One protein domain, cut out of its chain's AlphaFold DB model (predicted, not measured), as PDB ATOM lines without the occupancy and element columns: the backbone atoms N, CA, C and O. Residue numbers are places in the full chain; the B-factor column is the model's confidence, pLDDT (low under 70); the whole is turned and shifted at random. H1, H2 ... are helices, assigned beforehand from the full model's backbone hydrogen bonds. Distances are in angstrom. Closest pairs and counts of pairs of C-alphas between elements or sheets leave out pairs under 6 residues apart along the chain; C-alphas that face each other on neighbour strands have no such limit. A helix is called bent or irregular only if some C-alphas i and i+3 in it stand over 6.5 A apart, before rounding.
ATOM      1  N   VAL A  16      74.092 -23.618 -76.726       89.56
ATOM      2  CA  VAL A  16      74.087 -23.326 -75.279       89.56
ATOM      3  C   VAL A  16      72.673 -23.408 -74.708       89.56
ATOM      4  O   VAL A  16      72.459 -24.044 -73.674       89.56
ATOM      5  N   ASN A  17      71.690 -22.813 -75.386       93.19
ATOM      6  CA  ASN A  17      70.297 -22.848 -74.942       93.19
ATOM      7  C   ASN A  17      69.726 -24.271 -74.948       93.19
ATOM      8  O   ASN A  17      69.025 -24.668 -74.013       93.19
ATOM      9  N   THR A  18      70.046 -25.054 -75.980       94.38
ATOM     10  CA  THR A  18      69.591 -26.443 -76.097       94.38
ATOM     11  C   THR A  18      70.179 -27.300 -74.984       94.38
ATOM     12  O   THR A  18      69.421 -27.942 -74.256       94.38
ATOM     13  N   LYS A  19      71.498 -27.226 -74.780       91.50
ATOM     14  CA  LYS A  19      72.196 -27.986 -73.739       91.50
ATOM     15  C   LYS A  19      71.742 -27.584 -72.337       91.50
ATOM     16  O   LYS A  19      71.457 -28.446 -71.514       91.50
ATOM     17  N   THR A  20      71.557 -26.286 -72.091       91.75
ATOM     18  CA  THR A  20      71.020 -25.787 -70.814       91.75
ATOM     19  C   THR A  20      69.645 -26.388 -70.520       91.75
ATOM     20  O   THR A  20      69.384 -26.833 -69.403       91.75
ATOM     21  N   ARG A  21      68.755 -26.440 -71.518       94.75
ATOM     22  CA  ARG A  21      67.425 -27.042 -71.363       94.75
ATOM     23  C   ARG A  21      67.506 -28.541 -71.068       94.75
ATOM     24  O   ARG A  21      66.758 -29.023 -70.221       94.75
ATOM     25  N   GLU A  22      68.389 -29.263 -71.750       94.19
ATOM     26  CA  GLU A  22      68.613 -30.696 -71.522       94.19
ATOM     27  C   GLU A  22      69.136 -30.976 -70.111       94.19
ATOM     28  O   GLU A  22      68.584 -31.829 -69.419       94.19
ATOM     29  N   ASP A  23      70.126 -30.212 -69.648       92.75
ATOM     30  CA  ASP A  23      70.709 -30.370 -68.314       92.75
ATOM     31  C   ASP A  23      69.692 -30.032 -67.212       92.75
ATOM     32  O   ASP A  23      69.583 -30.747 -66.213       92.75
ATOM     33  N   ILE A  24      68.878 -28.988 -67.410       92.88
ATOM     34  CA  ILE A  24      67.768 -28.657 -66.505       92.88
ATOM     35  C   ILE A  24      66.740 -29.795 -66.471       92.88
ATOM     36  O   ILE A  24      66.281 -30.179 -65.392       92.88
ATOM     37  N   GLN A  25      66.380 -30.361 -67.623       93.69
ATOM     38  CA  GLN A  25      65.447 -31.485 -67.674       93.69
ATOM     39  C   GLN A  25      66.026 -32.716 -66.963       93.69
ATOM     40  O   GLN A  25      65.341 -33.330 -66.146       93.69
ATOM     41  N   ALA A  26      67.296 -33.045 -67.210       91.81
ATOM     42  CA  ALA A  26      67.995 -34.138 -66.542       91.81
ATOM     43  C   ALA A  26      68.032 -33.939 -65.019       91.81
ATOM     44  O   ALA A  26      67.810 -34.886 -64.261       91.81
ATOM     45  N   PHE A  27      68.233 -32.701 -64.555       93.19
ATOM     46  CA  PHE A  27      68.143 -32.366 -63.137       93.19
ATOM     47  C   PHE A  27      66.757 -32.701 -62.571       93.19
ATOM     48  O   PHE A  27      66.674 -33.432 -61.586       93.19
ATOM     49  N   TYR A  28      65.672 -32.231 -63.197       91.00
ATOM     50  CA  TYR A  28      64.310 -32.460 -62.698       91.00
ATOM     51  C   TYR A  28      63.839 -33.913 -62.807       91.00
ATOM     52  O   TYR A  28      63.098 -34.363 -61.934       91.00
ATOM     53  N   ASN A  29      64.316 -34.676 -63.792       90.19
ATOM     54  CA  ASN A  29      64.010 -36.106 -63.911       90.19
ATOM     55  C   ASN A  29      64.455 -36.900 -62.668       90.19
ATOM     56  O   ASN A  29      63.806 -37.869 -62.284       90.19
ATOM     57  N   ASN A  30      65.503 -36.454 -61.961       86.38
ATOM     58  CA  ASN A  30      65.915 -37.069 -60.692       86.38
ATOM     59  C   ASN A  30      64.875 -36.911 -59.565       86.38
ATOM     60  O   ASN A  30      65.002 -37.561 -58.525       86.38
ATOM     61  N   PHE A  31      63.867 -36.053 -59.749       87.38
ATOM     62  CA  PHE A  31      62.819 -35.759 -58.775       87.38
ATOM     63  C   PHE A  31      61.446 -36.323 -59.137       87.38
ATOM     64  O   PHE A  31      60.544 -36.219 -58.308       87.38
ATOM     65  N   GLU A  32      61.288 -36.952 -60.302       84.12
ATOM     66  CA  GLU A  32      59.989 -37.416 -60.806       84.12
ATOM     67  C   GLU A  32      59.261 -38.320 -59.795       84.12
ATOM     68  O   GLU A  32      58.112 -38.060 -59.450       84.12
ATOM     69  N   ASN A  33      59.981 -39.278 -59.200       84.88
ATOM     70  CA  ASN A  33      59.433 -40.206 -58.202       84.88
ATOM     71  C   ASN A  33      59.818 -39.848 -56.754       84.88
ATOM     72  O   ASN A  33      59.556 -40.610 -55.824       84.88
ATOM     73  N   ILE A  34      60.453 -38.687 -56.517       85.69
ATOM     74  CA  ILE A  34      60.980 -38.347 -55.182       85.69
ATOM     75  C   ILE A  34      59.872 -38.230 -54.133       85.69
ATOM     76  O   ILE A  34      60.097 -38.563 -52.963       85.69
ATOM     77  N   TYR A  35      58.692 -37.765 -54.543       77.94
ATOM     78  CA  TYR A  35      57.561 -37.607 -53.639       77.94
ATOM     79  C   TYR A  35      57.109 -38.954 -53.062       77.94
ATOM     80  O   TYR A  35      57.135 -39.133 -51.840       77.94
ATOM     81  N   ASP A  36      56.785 -39.901 -53.941       80.56
ATOM     82  CA  ASP A  36      56.224 -41.203 -53.573       80.56
ATOM     83  C   ASP A  36      57.262 -42.113 -52.903       80.56
ATOM     84  O   ASP A  36      56.988 -42.740 -51.875       80.56
ATOM     85  N   ASP A  37      58.494 -42.130 -53.417       82.81
ATOM     86  CA  ASP A  37      59.504 -43.089 -52.965       82.81
ATOM     87  C   ASP A  37      60.183 -42.684 -51.653       82.81
ATOM     88  O   ASP A  37      60.596 -43.552 -50.865       82.81
ATOM     89  N   TYR A  38      60.301 -41.374 -51.406       84.69
ATOM     90  CA  TYR A  38      61.145 -40.841 -50.339       84.69
ATOM     91  C   TYR A  38      60.454 -39.807 -49.450       84.69
ATOM     92  O   TYR A  38      60.506 -39.963 -48.229       84.69
ATOM     93  N   LEU A  39      59.811 -38.766 -49.996       84.75
ATOM     94  CA  LEU A  39      59.307 -37.657 -49.168       84.75
ATOM     95  C   LEU A  39      58.244 -38.105 -48.163       84.75
ATOM     96  O   LEU A  39      58.302 -37.687 -47.005       84.75
ATOM     97  N   VAL A  40      57.339 -39.009 -48.554       85.25
ATOM     98  CA  VAL A  40      56.341 -39.587 -47.635       85.25
ATOM     99  C   VAL A  40      57.006 -40.257 -46.428       85.25
ATOM    100  O   VAL A  40      56.548 -40.075 -45.301       85.25
ATOM    101  N   LYS A  41      58.115 -40.978 -46.636       85.81
ATOM    102  CA  LYS A  41      58.886 -41.623 -45.557       85.81
ATOM    103  C   LYS A  41      59.624 -40.585 -44.715       85.81
ATOM    104  O   LYS A  41      59.586 -40.648 -43.491       85.81
ATOM    105  N   VAL A  42      60.251 -39.598 -45.359       85.56
ATOM    106  CA  VAL A  42      61.008 -38.531 -44.684       85.56
ATOM    107  C   VAL A  42      60.119 -37.701 -43.749       85.56
ATOM    108  O   VAL A  42      60.552 -37.335 -42.657       85.56
ATOM    109  N   MET A  43      58.860 -37.452 -44.120       84.25
ATOM    110  CA  MET A  43      57.913 -36.703 -43.283       84.25
ATOM    111  C   MET A  43      57.517 -37.419 -41.982       84.25
ATOM    112  O   MET A  43      56.998 -36.773 -41.072       84.25
ATOM    113  N   GLN A  44      57.743 -38.730 -41.873       85.62
ATOM    114  CA  GLN A  44      57.361 -39.506 -40.690       85.62
ATOM    115  C   GLN A  44      58.378 -39.391 -39.546       85.62
ATOM    116  O   GLN A  44      58.045 -39.705 -38.398       85.62
ATOM    117  N   PHE A  45      59.601 -38.920 -39.817       82.69
ATOM    118  CA  PHE A  45      60.642 -38.838 -38.794       82.69
ATOM    119  C   PHE A  45      60.431 -37.672 -37.834       82.69
ATOM    120  O   PHE A  45      60.163 -36.533 -38.218       82.69
ATOM    121  N   LYS A  46      60.616 -37.973 -36.548       79.94
ATOM    122  CA  LYS A  46      60.539 -37.002 -35.448       79.94
ATOM    123  C   LYS A  46      61.898 -36.729 -34.816       79.94
ATOM    124  O   LYS A  46      62.064 -35.695 -34.175       79.94
ATOM    125  N   THR A  47      62.854 -37.641 -34.989       79.62
ATOM    126  CA  THR A  47      64.194 -37.543 -34.412       79.62
ATOM    127  C   THR A  47      65.256 -37.572 -35.502       79.62
ATOM    128  O   THR A  47      65.081 -38.176 -36.559       79.62
ATOM    129  N   THR A  48      66.381 -36.914 -35.229       77.88
ATOM    130  CA  THR A  48      67.519 -36.871 -36.151       77.88
ATOM    131  C   THR A  48      68.140 -38.248 -36.355       77.88
ATOM    132  O   THR A  48      68.561 -38.558 -37.461       77.88
ATOM    133  N   ASN A  49      68.178 -39.087 -35.317       80.06
ATOM    134  CA  ASN A  49      68.807 -40.406 -35.394       80.06
ATOM    135  C   ASN A  49      68.072 -41.324 -36.378       80.06
ATOM    136  O   ASN A  49      68.715 -41.931 -37.230       80.06
ATOM    137  N   ASP A  50      66.739 -41.354 -36.318       81.88
ATOM    138  CA  ASP A  50      65.928 -42.195 -37.205       81.88
ATOM    139  C   ASP A  50      66.067 -41.758 -38.672       81.88
ATOM    140  O   ASP A  50      66.193 -42.584 -39.576       81.88
ATOM    141  N   TYR A  51      66.120 -40.443 -38.908       84.06
ATOM    142  CA  TYR A  51      66.370 -39.888 -40.237       84.06
ATOM    143  C   TYR A  51      67.759 -40.267 -40.774       84.06
ATOM    144  O   TYR A  51      67.898 -40.616 -41.946       84.06
ATOM    145  N   VAL A  52      68.793 -40.233 -39.927       82.81
ATOM    146  CA  VAL A  52      70.166 -40.586 -40.321       82.81
ATOM    147  C   VAL A  52      70.294 -42.063 -40.693       82.81
ATOM    148  O   VAL A  52      71.034 -42.387 -41.621       82.81
ATOM    149  N   GLU A  53      69.567 -42.957 -40.022       85.25
ATOM    150  CA  GLU A  53      69.509 -44.369 -40.417       85.25
ATOM    151  C   GLU A  53      68.875 -44.541 -41.802       85.25
ATOM    152  O   GLU A  53      69.436 -45.241 -42.647       85.25
ATOM    153  N   LEU A  54      67.780 -43.830 -42.098       84.50
ATOM    154  CA  LEU A  54      67.213 -43.840 -43.447       84.50
ATOM    155  C   LEU A  54      68.216 -43.301 -44.480       84.50
ATOM    156  O   LEU A  54      68.406 -43.920 -45.530       84.50
ATOM    157  N   GLU A  55      68.888 -42.182 -44.195       83.31
ATOM    158  CA  GLU A  55      69.902 -41.630 -45.100       83.31
ATOM    159  C   GLU A  55      70.969 -42.670 -45.445       83.31
ATOM    160  O   GLU A  55      71.290 -42.819 -46.621       83.31
ATOM    161  N   LYS A  56      71.479 -43.432 -44.473       83.88
ATOM    162  CA  LYS A  56      72.482 -44.483 -44.725       83.88
ATOM    163  C   LYS A  56      72.003 -45.543 -45.719       83.88
ATOM    164  O   LYS A  56      72.825 -46.073 -46.456       83.88
ATOM    165  N   THR A  57      70.703 -45.840 -45.755       83.62
ATOM    166  CA  THR A  57      70.138 -46.837 -46.684       83.62
ATOM    167  C   THR A  57      69.942 -46.310 -48.105       83.62
ATOM    168  O   THR A  57      70.033 -47.076 -49.058       83.62
ATOM    169  N   ILE A  58      69.677 -45.010 -48.262       80.62
ATOM    170  CA  ILE A  58      69.377 -44.386 -49.566       80.62
ATOM    171  C   ILE A  58      70.635 -43.780 -50.207       80.62
ATOM    172  O   ILE A  58      70.703 -43.588 -51.423       80.62
ATOM    173  N   THR A  59      71.617 -43.417 -49.388       77.31
ATOM    174  CA  THR A  59      72.810 -42.690 -49.820       77.31
ATOM    175  C   THR A  59      73.840 -43.662 -50.383       77.31
ATOM    176  O   THR A  59      74.179 -44.658 -49.747       77.31
ATOM    177  N   LYS A  60      74.364 -43.363 -51.576       74.56
ATOM    178  CA  LYS A  60      75.441 -44.156 -52.178       74.56
ATOM    179  C   LYS A  60      76.736 -44.030 -51.349       74.56
ATOM    180  O   LYS A  60      76.950 -42.987 -50.725       74.56
ATOM    181  N   PRO A  61      77.623 -45.045 -51.350       71.00
ATOM    182  CA  PRO A  61      78.880 -45.010 -50.591       71.00
ATOM    183  C   PRO A  61      79.791 -43.814 -50.919       71.00
ATOM    184  O   PRO A  61      80.560 -43.373 -50.067       71.00
ATOM    185  N   ASP A  62      79.692 -43.287 -52.138       74.06
ATOM    186  CA  ASP A  62      80.479 -42.183 -52.687       74.06
ATOM    187  C   ASP A  62      79.740 -40.832 -52.684       74.06
ATOM    188  O   ASP A  62      80.172 -39.893 -53.349       74.06
ATOM    189  N   ALA A  63      78.625 -40.716 -51.958       72.81
ATOM    190  CA  ALA A  63      77.832 -39.491 -51.938       72.81
ATOM    191  C   ALA A  63      78.618 -38.272 -51.421       72.81
ATOM    192  O   ALA A  63      79.383 -38.346 -50.450       72.81
ATOM    193  N   LEU A  64      78.347 -37.120 -52.034       71.44
ATOM    194  CA  LEU A  64      78.902 -35.802 -51.734       71.44
ATOM    195  C   LEU A  64      78.675 -35.417 -50.265       71.44
ATOM    196  O   LEU A  64      79.566 -34.894 -49.590       71.44
ATOM    197  N   LEU A  65      77.472 -35.688 -49.750       74.56
ATOM    198  CA  LEU A  65      77.093 -35.393 -48.371       74.56
ATOM    199  C   LEU A  65      76.838 -36.680 -47.592       74.56
ATOM    200  O   LEU A  65      75.828 -37.356 -47.764       74.56
ATOM    201  N   LYS A  66      77.755 -36.975 -46.665       77.38
ATOM    202  CA  LYS A  66      77.645 -38.134 -45.774       77.38
ATOM    203  C   LYS A  66      76.382 -38.063 -44.893       77.38
ATOM    204  O   LYS A  66      75.986 -36.959 -44.488       77.38
ATOM    205  N   PRO A  67      75.797 -39.221 -44.530       74.75
ATOM    206  CA  PRO A  67      74.677 -39.286 -43.596       74.75
ATOM    207  C   PRO A  67      74.954 -38.518 -42.299       74.75
ATOM    208  O   PRO A  67      76.072 -38.546 -41.777       74.75
ATOM    209  N   GLY A  68      73.956 -37.792 -41.794       69.38
ATOM    210  CA  GLY A  68      74.058 -37.036 -40.537       69.38
ATOM    211  C   GLY A  68      74.834 -35.719 -40.598       69.38
ATOM    212  O   GLY A  68      74.791 -34.948 -39.639       69.38
ATOM    213  N   LYS A  69      75.473 -35.376 -41.725       72.19
ATOM    214  CA  LYS A  69      75.918 -33.995 -41.954       72.19
ATOM    215  C   LYS A  69      74.709 -33.125 -42.290       72.19
ATOM    216  O   LYS A  69      74.165 -33.205 -43.390       72.19
ATOM    217  N   ILE A  70      74.286 -32.314 -41.326       66.75
ATOM    218  CA  ILE A  70      73.189 -31.354 -41.469       66.75
ATOM    219  C   ILE A  70      73.778 -30.007 -41.916       66.75
ATOM    220  O   ILE A  70      74.772 -29.561 -41.334       66.75
ATOM    221  N   PRO A  71      73.195 -29.325 -42.918       63.06
ATOM    222  CA  PRO A  71      73.597 -27.969 -43.272       63.06
ATOM    223  C   PRO A  71      73.542 -27.029 -42.056       63.06
ATOM    224  O   PRO A  71      72.491 -26.869 -41.436       63.06
ATOM    225  N   ILE A  72      74.664 -26.367 -41.748       58.59
ATOM    226  CA  ILE A  72      74.862 -25.520 -40.549       58.59
ATOM    227  C   ILE A  72      73.744 -24.472 -40.385       58.59
ATOM    228  O   ILE A  72      73.338 -24.151 -39.273       58.59
ATOM    229  N   ARG A  73      73.195 -23.967 -41.500       57.53
ATOM    230  CA  ARG A  73      72.136 -22.945 -41.498       57.53
ATOM    231  C   ARG A  73      70.768 -23.443 -41.020       57.53
ATOM    232  O   ARG A  73      69.963 -22.611 -40.618       57.53
ATOM    233  N   LEU A  74      70.505 -24.750 -41.063       58.41
ATOM    234  CA  LEU A  74      69.226 -25.324 -40.634       58.41
ATOM    235  C   LEU A  74      69.200 -25.637 -39.128       58.41
ATOM    236  O   LEU A  74      68.127 -25.821 -38.565       58.41
ATOM    237  N   HIS A  75      70.356 -25.659 -38.458       57.88
ATOM    238  CA  HIS A  75      70.471 -25.972 -37.032       57.88
ATOM    239  C   HIS A  75      70.639 -24.710 -36.172       57.88
ATOM    240  O   HIS A  75      71.576 -24.597 -35.385       57.88
ATOM    241  N   LYS A  76      69.749 -23.724 -36.338       63.09
ATOM    242  CA  LYS A  76      69.690 -22.585 -35.414       63.09
ATOM    243  C   LYS A  76      68.795 -22.943 -34.218       63.09
ATOM    244  O   LYS A  76      67.616 -23.231 -34.434       63.09
ATOM    245  N   PRO A  77      69.301 -22.903 -32.970       57.44
ATOM    246  CA  PRO A  77      68.512 -23.234 -31.777       57.44
ATOM    247  C   PRO A  77      67.335 -22.270 -31.542       57.44
ATOM    248  O   PRO A  77      66.373 -22.613 -30.864       57.44
ATOM    249  N   GLU A  78      67.393 -21.082 -32.144       58.56
ATOM    250  CA  GLU A  78      66.375 -20.028 -32.070       58.56
ATOM    251  C   GLU A  78      65.109 -20.347 -32.886       58.56
ATOM    252  O   GLU A  78      64.036 -19.814 -32.611       58.56
ATOM    253  N   THR A  79      65.203 -21.233 -33.882       59.72
ATOM    254  CA  THR A  79      64.092 -21.578 -34.776       59.72
ATOM    255  C   THR A  79      63.542 -22.962 -34.443       59.72
ATOM    256  O   THR A  79      64.110 -23.977 -34.844       59.72
ATOM    257  N   LYS A  80      62.400 -23.023 -33.744       65.12
ATOM    258  CA  LYS A  80      61.595 -24.253 -33.621       65.12
ATOM    259  C   LYS A  80      60.918 -24.559 -34.961       65.12
ATOM    260  O   LYS A  80      59.754 -24.228 -35.169       65.12
ATOM    261  N   VAL A  81      61.656 -25.161 -35.889       68.44
ATOM    262  CA  VAL A  81      61.108 -25.650 -37.162       68.44
ATOM    263  C   VAL A  81      60.463 -27.017 -36.931       68.44
ATOM    264  O   VAL A  81      60.989 -27.834 -36.175       68.44
ATOM    265  N   ASN A  82      59.321 -27.274 -37.572       79.12
ATOM    266  CA  ASN A  82      58.703 -28.598 -37.564       79.12
ATOM    267  C   ASN A  82      59.723 -29.646 -38.078       79.12
ATOM    268  O   ASN A  82      60.250 -29.454 -39.179       79.12
ATOM    269  N   PRO A  83      59.993 -30.740 -37.335       77.00
ATOM    270  CA  PRO A  83      60.957 -31.766 -37.737       77.00
ATOM    271  C   PRO A  83      60.734 -32.312 -39.152       77.00
ATOM    272  O   PRO A  83      61.697 -32.479 -39.893       77.00
ATOM    273  N   ALA A  84      59.479 -32.498 -39.575       79.38
ATOM    274  CA  ALA A  84      59.164 -32.981 -40.918       79.38
ATOM    275  C   ALA A  84      59.630 -31.996 -42.004       79.38
ATOM    276  O   ALA A  84      60.268 -32.395 -42.974       79.38
ATOM    277  N   VAL A  85      59.384 -30.695 -41.811       81.50
ATOM    278  CA  VAL A  85      59.826 -29.639 -42.742       81.50
ATOM    279  C   VAL A  85      61.351 -29.572 -42.789       81.50
ATOM    280  O   VAL A  85      61.940 -29.440 -43.861       81.50
ATOM    281  N   PHE A  86      61.994 -29.710 -41.631       82.69
ATOM    282  CA  PHE A  86      63.446 -29.730 -41.521       82.69
ATOM    283  C   PHE A  86      64.065 -30.916 -42.278       82.69
ATOM    284  O   PHE A  86      64.938 -30.706 -43.119       82.69
ATOM    285  N   PHE A  87      63.600 -32.147 -42.042       83.38
ATOM    286  CA  PHE A  87      64.158 -33.336 -42.695       83.38
ATOM    287  C   PHE A  87      63.885 -33.370 -44.199       83.38
ATOM    288  O   PHE A  87      64.767 -33.760 -44.964       83.38
ATOM    289  N   VAL A  88      62.715 -32.895 -44.643       87.06
ATOM    290  CA  VAL A  88      62.411 -32.731 -46.073       87.06
ATOM    291  C   VAL A  88      63.384 -31.746 -46.721       87.06
ATOM    292  O   VAL A  88      63.961 -32.059 -47.760       87.06
ATOM    293  N   ALA A  89      63.631 -30.591 -46.095       86.19
ATOM    294  CA  ALA A  89      64.576 -29.609 -46.621       86.19
ATOM    295  C   ALA A  89      66.002 -30.178 -46.714       86.19
ATOM    296  O   ALA A  89      66.646 -30.048 -47.754       86.19
ATOM    297  N   VAL A  90      66.485 -30.850 -45.661       84.56
ATOM    298  CA  VAL A  90      67.811 -31.497 -45.667       84.56
ATOM    299  C   VAL A  90      67.903 -32.540 -46.783       84.56
ATOM    300  O   VAL A  90      68.877 -32.540 -47.535       84.56
ATOM    301  N   PHE A  91      66.880 -33.384 -46.925       87.31
ATOM    302  CA  PHE A  91      66.847 -34.444 -47.930       87.31
ATOM    303  C   PHE A  91      66.894 -33.880 -49.354       87.31
ATOM    304  O   PHE A  91      67.727 -34.302 -50.157       87.31
ATOM    305  N   LEU A  92      66.041 -32.898 -49.655       88.12
ATOM    306  CA  LEU A  92      65.962 -32.284 -50.982       88.12
ATOM    307  C   LEU A  92      67.258 -31.561 -51.355       88.12
ATOM    308  O   LEU A  92      67.720 -31.708 -52.483       88.12
ATOM    309  N   ILE A  93      67.886 -30.846 -50.415       87.44
ATOM    310  CA  ILE A  93      69.180 -30.185 -50.648       87.44
ATOM    311  C   ILE A  93      70.253 -31.213 -51.011       87.44
ATOM    312  O   ILE A  93      71.005 -31.013 -51.964       87.44
ATOM    313  N   LYS A  94      70.323 -32.325 -50.270       86.19
ATOM    314  CA  LYS A  94      71.296 -33.389 -50.546       86.19
ATOM    315  C   LYS A  94      71.047 -34.038 -51.904       86.19
ATOM    316  O   LYS A  94      71.984 -34.181 -52.682       86.19
ATOM    317  N   LYS A  95      69.793 -34.375 -52.217       86.62
ATOM    318  CA  LYS A  95      69.418 -34.959 -53.513       86.62
ATOM    319  C   LYS A  95      69.702 -34.019 -54.684       86.62
ATOM    320  O   LYS A  95      70.250 -34.474 -55.682       86.62
ATOM    321  N   ALA A  96      69.419 -32.727 -54.539       89.38
ATOM    322  CA  ALA A  96      69.776 -31.718 -55.534       89.38
ATOM    323  C   ALA A  96      71.291 -31.630 -55.742       89.38
ATOM    324  O   ALA A  96      71.744 -31.555 -56.880       89.38
ATOM    325  N   GLY A  97      72.075 -31.694 -54.662       88.19
ATOM    326  CA  GLY A  97      73.535 -31.731 -54.744       88.19
ATOM    327  C   GLY A  97      74.058 -32.929 -55.539       88.19
ATOM    328  O   GLY A  97      74.919 -32.752 -56.394       88.19
ATOM    329  N   GLU A  98      73.515 -34.129 -55.307       86.56
ATOM    330  CA  GLU A  98      73.893 -35.330 -56.070       86.56
ATOM    331  C   GLU A  98      73.490 -35.242 -57.548       86.56
ATOM    332  O   GLU A  98      74.293 -35.566 -58.420       86.56
ATOM    333  N   ALA A  99      72.271 -34.778 -57.843       89.38
ATOM    334  CA  ALA A  99      71.807 -34.615 -59.222       89.38
ATOM    335  C   ALA A  99      72.677 -33.604 -59.989       89.38
ATOM    336  O   ALA A  99      73.108 -33.869 -61.110       89.38
ATOM    337  N   LEU A 100      72.999 -32.472 -59.355       91.56
ATOM    338  CA  LEU A 100      73.865 -31.449 -59.937       91.56
ATOM    339  C   LEU A 100      75.300 -31.951 -60.135       91.56
ATOM    340  O   LEU A 100      75.914 -31.649 -61.154       91.56
ATOM    341  N   ARG A 101      75.836 -32.730 -59.186       90.06
ATOM    342  CA  ARG A 101      77.172 -33.328 -59.296       90.06
ATOM    343  C   ARG A 101      77.300 -34.166 -60.569       90.06
ATOM    344  O   ARG A 101      78.280 -33.989 -61.283       90.06
ATOM    345  N   GLY A 102      76.318 -35.022 -60.863       89.00
ATOM    346  CA  GLY A 102      76.335 -35.858 -62.069       89.00
ATOM    347  C   GLY A 102      76.412 -35.034 -63.357       89.00
ATOM    348  O   GLY A 102      77.268 -35.291 -64.199       89.00
ATOM    349  N   ILE A 103      75.591 -33.983 -63.458       92.06
ATOM    350  CA  ILE A 103      75.590 -33.063 -64.608       92.06
ATOM    351  C   ILE A 103      76.943 -32.351 -64.747       92.06
ATOM    352  O   ILE A 103      77.490 -32.252 -65.842       92.06
ATOM    353  N   ILE A 104      77.518 -31.869 -63.639       92.19
ATOM    354  CA  ILE A 104      78.825 -31.195 -63.656       92.19
ATOM    355  C   ILE A 104      79.937 -32.152 -64.095       92.19
ATOM    356  O   ILE A 104      80.796 -31.759 -64.881       92.19
ATOM    357  N   GLU A 105      79.951 -33.387 -63.589       92.50
ATOM    358  CA  GLU A 105      80.963 -34.388 -63.942       92.50
ATOM    359  C   GLU A 105      80.901 -34.755 -65.432       92.50
ATOM    360  O   GLU A 105      81.948 -34.805 -66.084       92.50
ATOM    361  N   GLU A 106      79.698 -34.944 -65.980       92.00
ATOM    362  CA  GLU A 106      79.483 -35.208 -67.407       92.00
ATOM    363  C   GLU A 106      79.959 -34.034 -68.270       92.00
ATOM    364  O   GLU A 106      80.793 -34.214 -69.159       92.00
ATOM    365  N   THR A 107      79.523 -32.814 -67.950       91.56
ATOM    366  CA  THR A 107      79.937 -31.606 -68.677       91.56
ATOM    367  C   THR A 107      81.450 -31.407 -68.620       91.56
ATOM    368  O   THR A 107      82.082 -31.120 -69.637       91.56
ATOM    369  N   LEU A 108      82.071 -31.617 -67.455       93.88
ATOM    370  CA  LEU A 108      83.520 -31.502 -67.301       93.88
ATOM    371  C   LEU A 108      84.271 -32.554 -68.127       93.88
ATOM    372  O   LEU A 108      85.341 -32.269 -68.669       93.88
ATOM    373  N   TYR A 109      83.738 -33.772 -68.214       95.00
ATOM    374  CA  TYR A 109      84.310 -34.827 -69.043       95.00
ATOM    375  C   TYR A 109      84.249 -34.466 -70.531       95.00
ATOM    376  O   TYR A 109      85.272 -34.547 -71.215       95.00
ATOM    377  N   SER A 110      83.100 -33.988 -71.012       91.06
ATOM    378  CA  SER A 110      82.934 -33.540 -72.397       91.06
ATOM    379  C   SER A 110      83.870 -32.382 -72.753       91.06
ATOM    380  O   SER A 110      84.504 -32.418 -73.806       91.06
ATOM    381  N   VAL A 111      84.042 -31.403 -71.857       91.31
ATOM    382  CA  VAL A 111      84.987 -30.285 -72.053       91.31
ATOM    383  C   VAL A 111      86.425 -30.787 -72.211       91.31
ATOM    384  O   VAL A 111      87.128 -30.352 -73.118       91.31
ATOM    385  N   LYS A 112      86.855 -31.749 -71.387       95.12
ATOM    386  CA  LYS A 112      88.206 -32.333 -71.486       95.12
ATOM    387  C   LYS A 112      88.447 -33.077 -72.798       95.12
ATOM    388  O   LYS A 112      89.586 -33.143 -73.255       95.12
ATOM    389  N   ILE A 113      87.415 -33.694 -73.373       95.25
ATOM    390  CA  ILE A 113      87.518 -34.325 -74.696       95.25
ATOM    391  C   ILE A 113      87.661 -33.245 -75.768       95.25
ATOM    392  O   ILE A 113      88.600 -33.307 -76.558       95.25
ATOM    393  N   ALA A 114      86.791 -32.233 -75.740       92.00
ATOM    394  CA  ALA A 114      86.808 -31.144 -76.710       92.00
ATOM    395  C   ALA A 114      88.146 -30.381 -76.715       92.00
ATOM    396  O   ALA A 114      88.665 -30.064 -77.780       92.00
ATOM    397  N   GLU A 115      88.746 -30.149 -75.545       94.44
ATOM    398  CA  GLU A 115      90.070 -29.527 -75.419       94.44
ATOM    399  C   GLU A 115      91.163 -30.346 -76.127       94.44
ATOM    400  O   GLU A 115      91.980 -29.799 -76.867       94.44
ATOM    401  N   LYS A 116      91.152 -31.676 -75.966       95.31
ATOM    402  CA  LYS A 116      92.108 -32.559 -76.653       95.31
ATOM    403  C   LYS A 116      91.907 -32.571 -78.164       95.31
ATOM    404  O   LYS A 116      92.889 -32.605 -78.902       95.31
ATOM    405  N   ASP A 117      90.656 -32.578 -78.615       94.88
ATOM    406  CA  ASP A 117      90.336 -32.530 -80.041       94.88
ATOM    407  C   ASP A 117      90.773 -31.201 -80.663       94.88
ATOM    408  O   ASP A 117      91.359 -31.203 -81.745       94.88
ATOM    409  N   TYR A 118      90.563 -30.087 -79.959       94.69
ATOM    410  CA  TYR A 118      91.021 -28.770 -80.389       94.69
ATOM    411  C   TYR A 118      92.545 -28.715 -80.545       94.69
ATOM    412  O   TYR A 118      93.034 -28.289 -81.591       94.69
ATOM    413  N   GLU A 119      93.305 -29.197 -79.556       94.62
ATOM    414  CA  GLU A 119      94.771 -29.231 -79.653       94.62
ATOM    415  C   GLU A 119      95.259 -30.139 -80.791       94.62
ATOM    416  O   GLU A 119      96.196 -29.776 -81.503       94.62
ATOM    417  N   ARG A 120      94.598 -31.281 -81.039       96.00
ATOM    418  CA  ARG A 120      94.908 -32.128 -82.202       96.00
ATOM    419  C   ARG A 120      94.693 -31.374 -83.518       96.00
ATOM    420  O   ARG A 120      95.603 -31.327 -84.338       96.00
ATOM    421  N   ILE A 121      93.519 -30.764 -83.699       95.50
ATOM    422  CA  ILE A 121      93.169 -30.014 -84.918       95.50
ATOM    423  C   ILE A 121      94.141 -28.852 -85.137       95.50
ATOM    424  O   ILE A 121      94.543 -28.571 -86.264       95.50
ATOM    425  N   LYS A 122      94.540 -28.172 -84.062       95.62
ATOM    426  CA  LYS A 122      95.513 -27.084 -84.122       95.62
ATOM    427  C   LYS A 122      96.862 -27.560 -84.669       95.62
ATOM    428  O   LYS A 122      97.384 -26.923 -85.580       95.62
ATOM    429  N   ILE A 123      97.387 -28.679 -84.166       96.31
ATOM    430  CA  ILE A 123      98.645 -29.271 -84.655       96.31
ATOM    431  C   ILE A 123      98.520 -29.670 -86.131       96.31
ATOM    432  O   ILE A 123      99.369 -29.304 -86.939       96.31
ATOM    433  N   GLU A 124      97.441 -30.361 -86.505       95.88
ATOM    434  CA  GLU A 124      97.190 -30.761 -87.898       95.88
ATOM    435  C   GLU A 124      97.134 -29.541 -88.837       95.88
ATOM    436  O   GLU A 124      97.717 -29.552 -89.923       95.88
ATOM    437  N   ASN A 125      96.497 -28.448 -88.409       95.44
ATOM    438  CA  ASN A 125      96.450 -27.205 -89.178       95.44
ATOM    439  C   ASN A 125      97.834 -26.558 -89.335       95.44
ATOM    440  O   ASN A 125      98.150 -26.056 -90.416       95.44
ATOM    441  N   GLU A 126      98.673 -26.569 -88.294       96.06
ATOM    442  CA  GLU A 126     100.056 -26.079 -88.374       96.06
ATOM    443  C   GLU A 126     100.882 -26.895 -89.386       96.06
ATOM    444  O   GLU A 126     101.611 -26.317 -90.201       96.06
ATOM    445  N   GLU A 127     100.719 -28.221 -89.404       96.44
ATOM    446  CA  GLU A 127     101.367 -29.110 -90.378       96.44
ATOM    447  C   GLU A 127     100.897 -28.843 -91.813       96.44
ATOM    448  O   GLU A 127     101.718 -28.741 -92.731       96.44
ATOM    449  N   VAL A 128      99.586 -28.674 -92.018       96.38
ATOM    450  CA  VAL A 128      99.013 -28.335 -93.328       96.38
ATOM    451  C   VAL A 128      99.542 -26.988 -93.818       96.38
ATOM    452  O   VAL A 128      99.981 -26.887 -94.965       96.38
ATOM    453  N   LEU A 129      99.575 -25.966 -92.958       95.88
ATOM    454  CA  LEU A 129     100.114 -24.647 -93.303       95.88
ATOM    455  C   LEU A 129     101.596 -24.718 -93.688       95.88
ATOM    456  O   LEU A 129     102.001 -24.120 -94.691       95.88
ATOM    457  N   ALA A 130     102.401 -25.484 -92.947       96.00
ATOM    458  CA  ALA A 130     103.802 -25.718 -93.284       96.00
ATOM    459  C   ALA A 130     103.954 -26.442 -94.636       96.00
ATOM    460  O   ALA A 130     104.784 -26.052 -95.465       96.00
ATOM    461  N   GLY A 131     103.115 -27.450 -94.897       96.75
ATOM    462  CA  GLY A 131     103.057 -28.165 -96.172       96.75
ATOM    463  C   GLY A 131     102.699 -27.253 -97.349       96.75
ATOM    464  O   GLY A 131     103.375 -27.278 -98.381       96.75
ATOM    465  N   CYS A 132     101.697 -26.387 -97.182       94.12
ATOM    466  CA  CYS A 132     101.317 -25.383 -98.175       94.12
ATOM    467  C   CYS A 132     102.460 -24.401 -98.454       94.12
ATOM    468  O   CYS A 132     102.767 -24.140 -99.616       94.12
ATOM    469  N   ALA A 133     103.142 -23.895 -97.421       96.12
ATOM    470  CA  ALA A 133     104.280 -22.993 -97.596       96.12
ATOM    471  C   ALA A 133     105.429 -23.654 -98.383       96.12
ATOM    472  O   ALA A 133     105.995 -23.049 -99.300       96.12
ATOM    473  N   ALA A 134     105.742 -24.917 -98.076       96.75
ATOM    474  CA  ALA A 134     106.749 -25.688 -98.800       96.75
ATOM    475  C   ALA A 134     106.355 -25.933-100.267       96.75
ATOM    476  O   ALA A 134     107.201 -25.847-101.162       96.75
ATOM    477  N   MET A 135     105.075 -26.207-100.527       96.75
ATOM    478  CA  MET A 135     104.552 -26.389-101.880       96.75
ATOM    479  C   MET A 135     104.626 -25.096-102.697       96.75
ATOM    480  O   MET A 135     105.128 -25.122-103.818       96.75
ATOM    481  N   THR A 136     104.218 -23.963-102.124       96.69
ATOM    482  CA  THR A 136     104.325 -22.644-102.766       96.69
ATOM    483  C   THR A 136     105.769 -22.327-103.146       96.69
ATOM    484  O   THR A 136     106.031 -21.892-104.266       96.69
ATOM    485  N   LYS A 137     106.730 -22.610-102.257       96.75
ATOM    486  CA  LYS A 137     108.155 -22.436-102.568       96.75
ATOM    487  C   LYS A 137     108.583 -23.284-103.773       96.75
ATOM    488  O   LYS A 137     109.218 -22.760-104.679       96.75
ATOM    489  N   ARG A 138     108.192 -24.564-103.813       96.88
ATOM    490  CA  ARG A 138     108.496 -25.458-104.945       96.88
ATOM    491  C   ARG A 138     107.901 -24.965-106.261       96.88
ATOM    492  O   ARG A 138     108.564 -25.072-107.284       96.88
ATOM    493  N   ILE A 139     106.673 -24.446-106.247       96.44
ATOM    494  CA  ILE A 139     106.038 -23.876-107.444       96.44
ATOM    495  C   ILE A 139     106.857 -22.693-107.960       96.44
ATOM    496  O   ILE A 139     107.230 -22.692-109.129       96.44
ATOM    497  N   ASN A 140     107.225 -21.759-107.082       96.38
ATOM    498  CA  ASN A 140     108.034 -20.600-107.462       96.38
ATOM    499  C   ASN A 140     109.409 -21.006-108.022       96.38
ATOM    500  O   ASN A 140     109.867 -20.438-109.013       96.38
ATOM    501  N   ASP A 141     110.062 -22.003-107.414       96.50
ATOM    502  CA  ASP A 141     111.348 -22.522-107.894       96.50
ATOM    503  C   ASP A 141     111.201 -23.143-109.300       96.50
ATOM    504  O   ASP A 141     112.002 -22.858-110.192       96.50
ATOM    505  N   MET A 142     110.139 -23.925-109.540       95.81
ATOM    506  CA  MET A 142     109.847 -24.504-110.859       95.81
ATOM    507  C   MET A 142     109.530 -23.441-111.918       95.81
ATOM    508  O   MET A 142     109.977 -23.562-113.059       95.81
TER     509      MET A 142
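What this domain is: This is residues 16 to 142 of the 212 residues of an uncharacterized protein of Rhizophagus irregularis (UniProt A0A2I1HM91). One very long helix, H4, makes the long axis of the model; three short helices, H1, H2 and H3, and a long loop gather round its first part, and its far part, residues 108 to 142, sticks out as a bare arm. H1 and H2 pack on H4 through a few residues, while H3 sits near H2 and H4 in a loosely formed head. The printed part has 127 residues with four named helices, in the order H1, H2, H3, H4, and no named strand; the class is all helix. The whole is extended, with a radius of gyration of the C-alphas of 26.2 A, and its C-alphas span 91 by 27 by 26 A, the length being that of H4 with its arm.

How they stand to each other: H1, residues 16 to 29, touches H4, residues 83 to 142, with residues 23 to 27 alone, meeting residues 96 to 103 of H4. Their closest C-alphas, those of Phe 27 and Ala 99, are 5.8 A apart, and the helices run opposite ways at a shallow tilt of 31 degrees. H2, residues 34 to 42, touches residues 84 to 91 of H4; the closest C-alphas, those of Val 42 and Val 88, are 6.1 A apart. H2 and H4 run opposite ways at a steep tilt of 42 degrees. H2 is irregular, with C-alphas 37 and 40 lying 7.1 A apart. H3, residues 48 to 58, is close to H2 but not clearly touching, with the closest C-alphas, those of Val 42 and Tyr 51, 7.1 A apart. H3 is also close to H4 but not clearly touching, with the closest C-alphas, those of Tyr 51 and Phe 87, 7.3 A apart. H1 is apart from H2 and from H3. Each O i to N i+4 pair is within hydrogen-bond range in H1, H3 and H4; in H2 it is 3 of 5.

Where its parts are: H1 begins at C-alpha 16, (74.087, -23.326, -75.279), and is 19.9 A long from first to last C-alpha. H2 measures 10.5 A and H3 15.5 A. H4 runs 88.3 A from C-alpha 83 at (60.957, -31.766, -37.737) to C-alpha 142 at (109.847, -24.504, -110.859), and it is not bent.

The domain as a whole: The two C-alphas farthest apart, those of Lys 80 and Met 142, are 91.1 A apart. Residues 76 to 81 stand free, as do residues 108 to 142 of H4; the body without them spans 44 by 24 by 24 A. The printed part has no cut. The links H1 to H2 and H2 to H3 are tight, and the link H3 to H4, residues 59 to 82, is long. The mean pLDDT of the printed part is 85.5, and it is under 70 at residue 68 and residues 70 to 81.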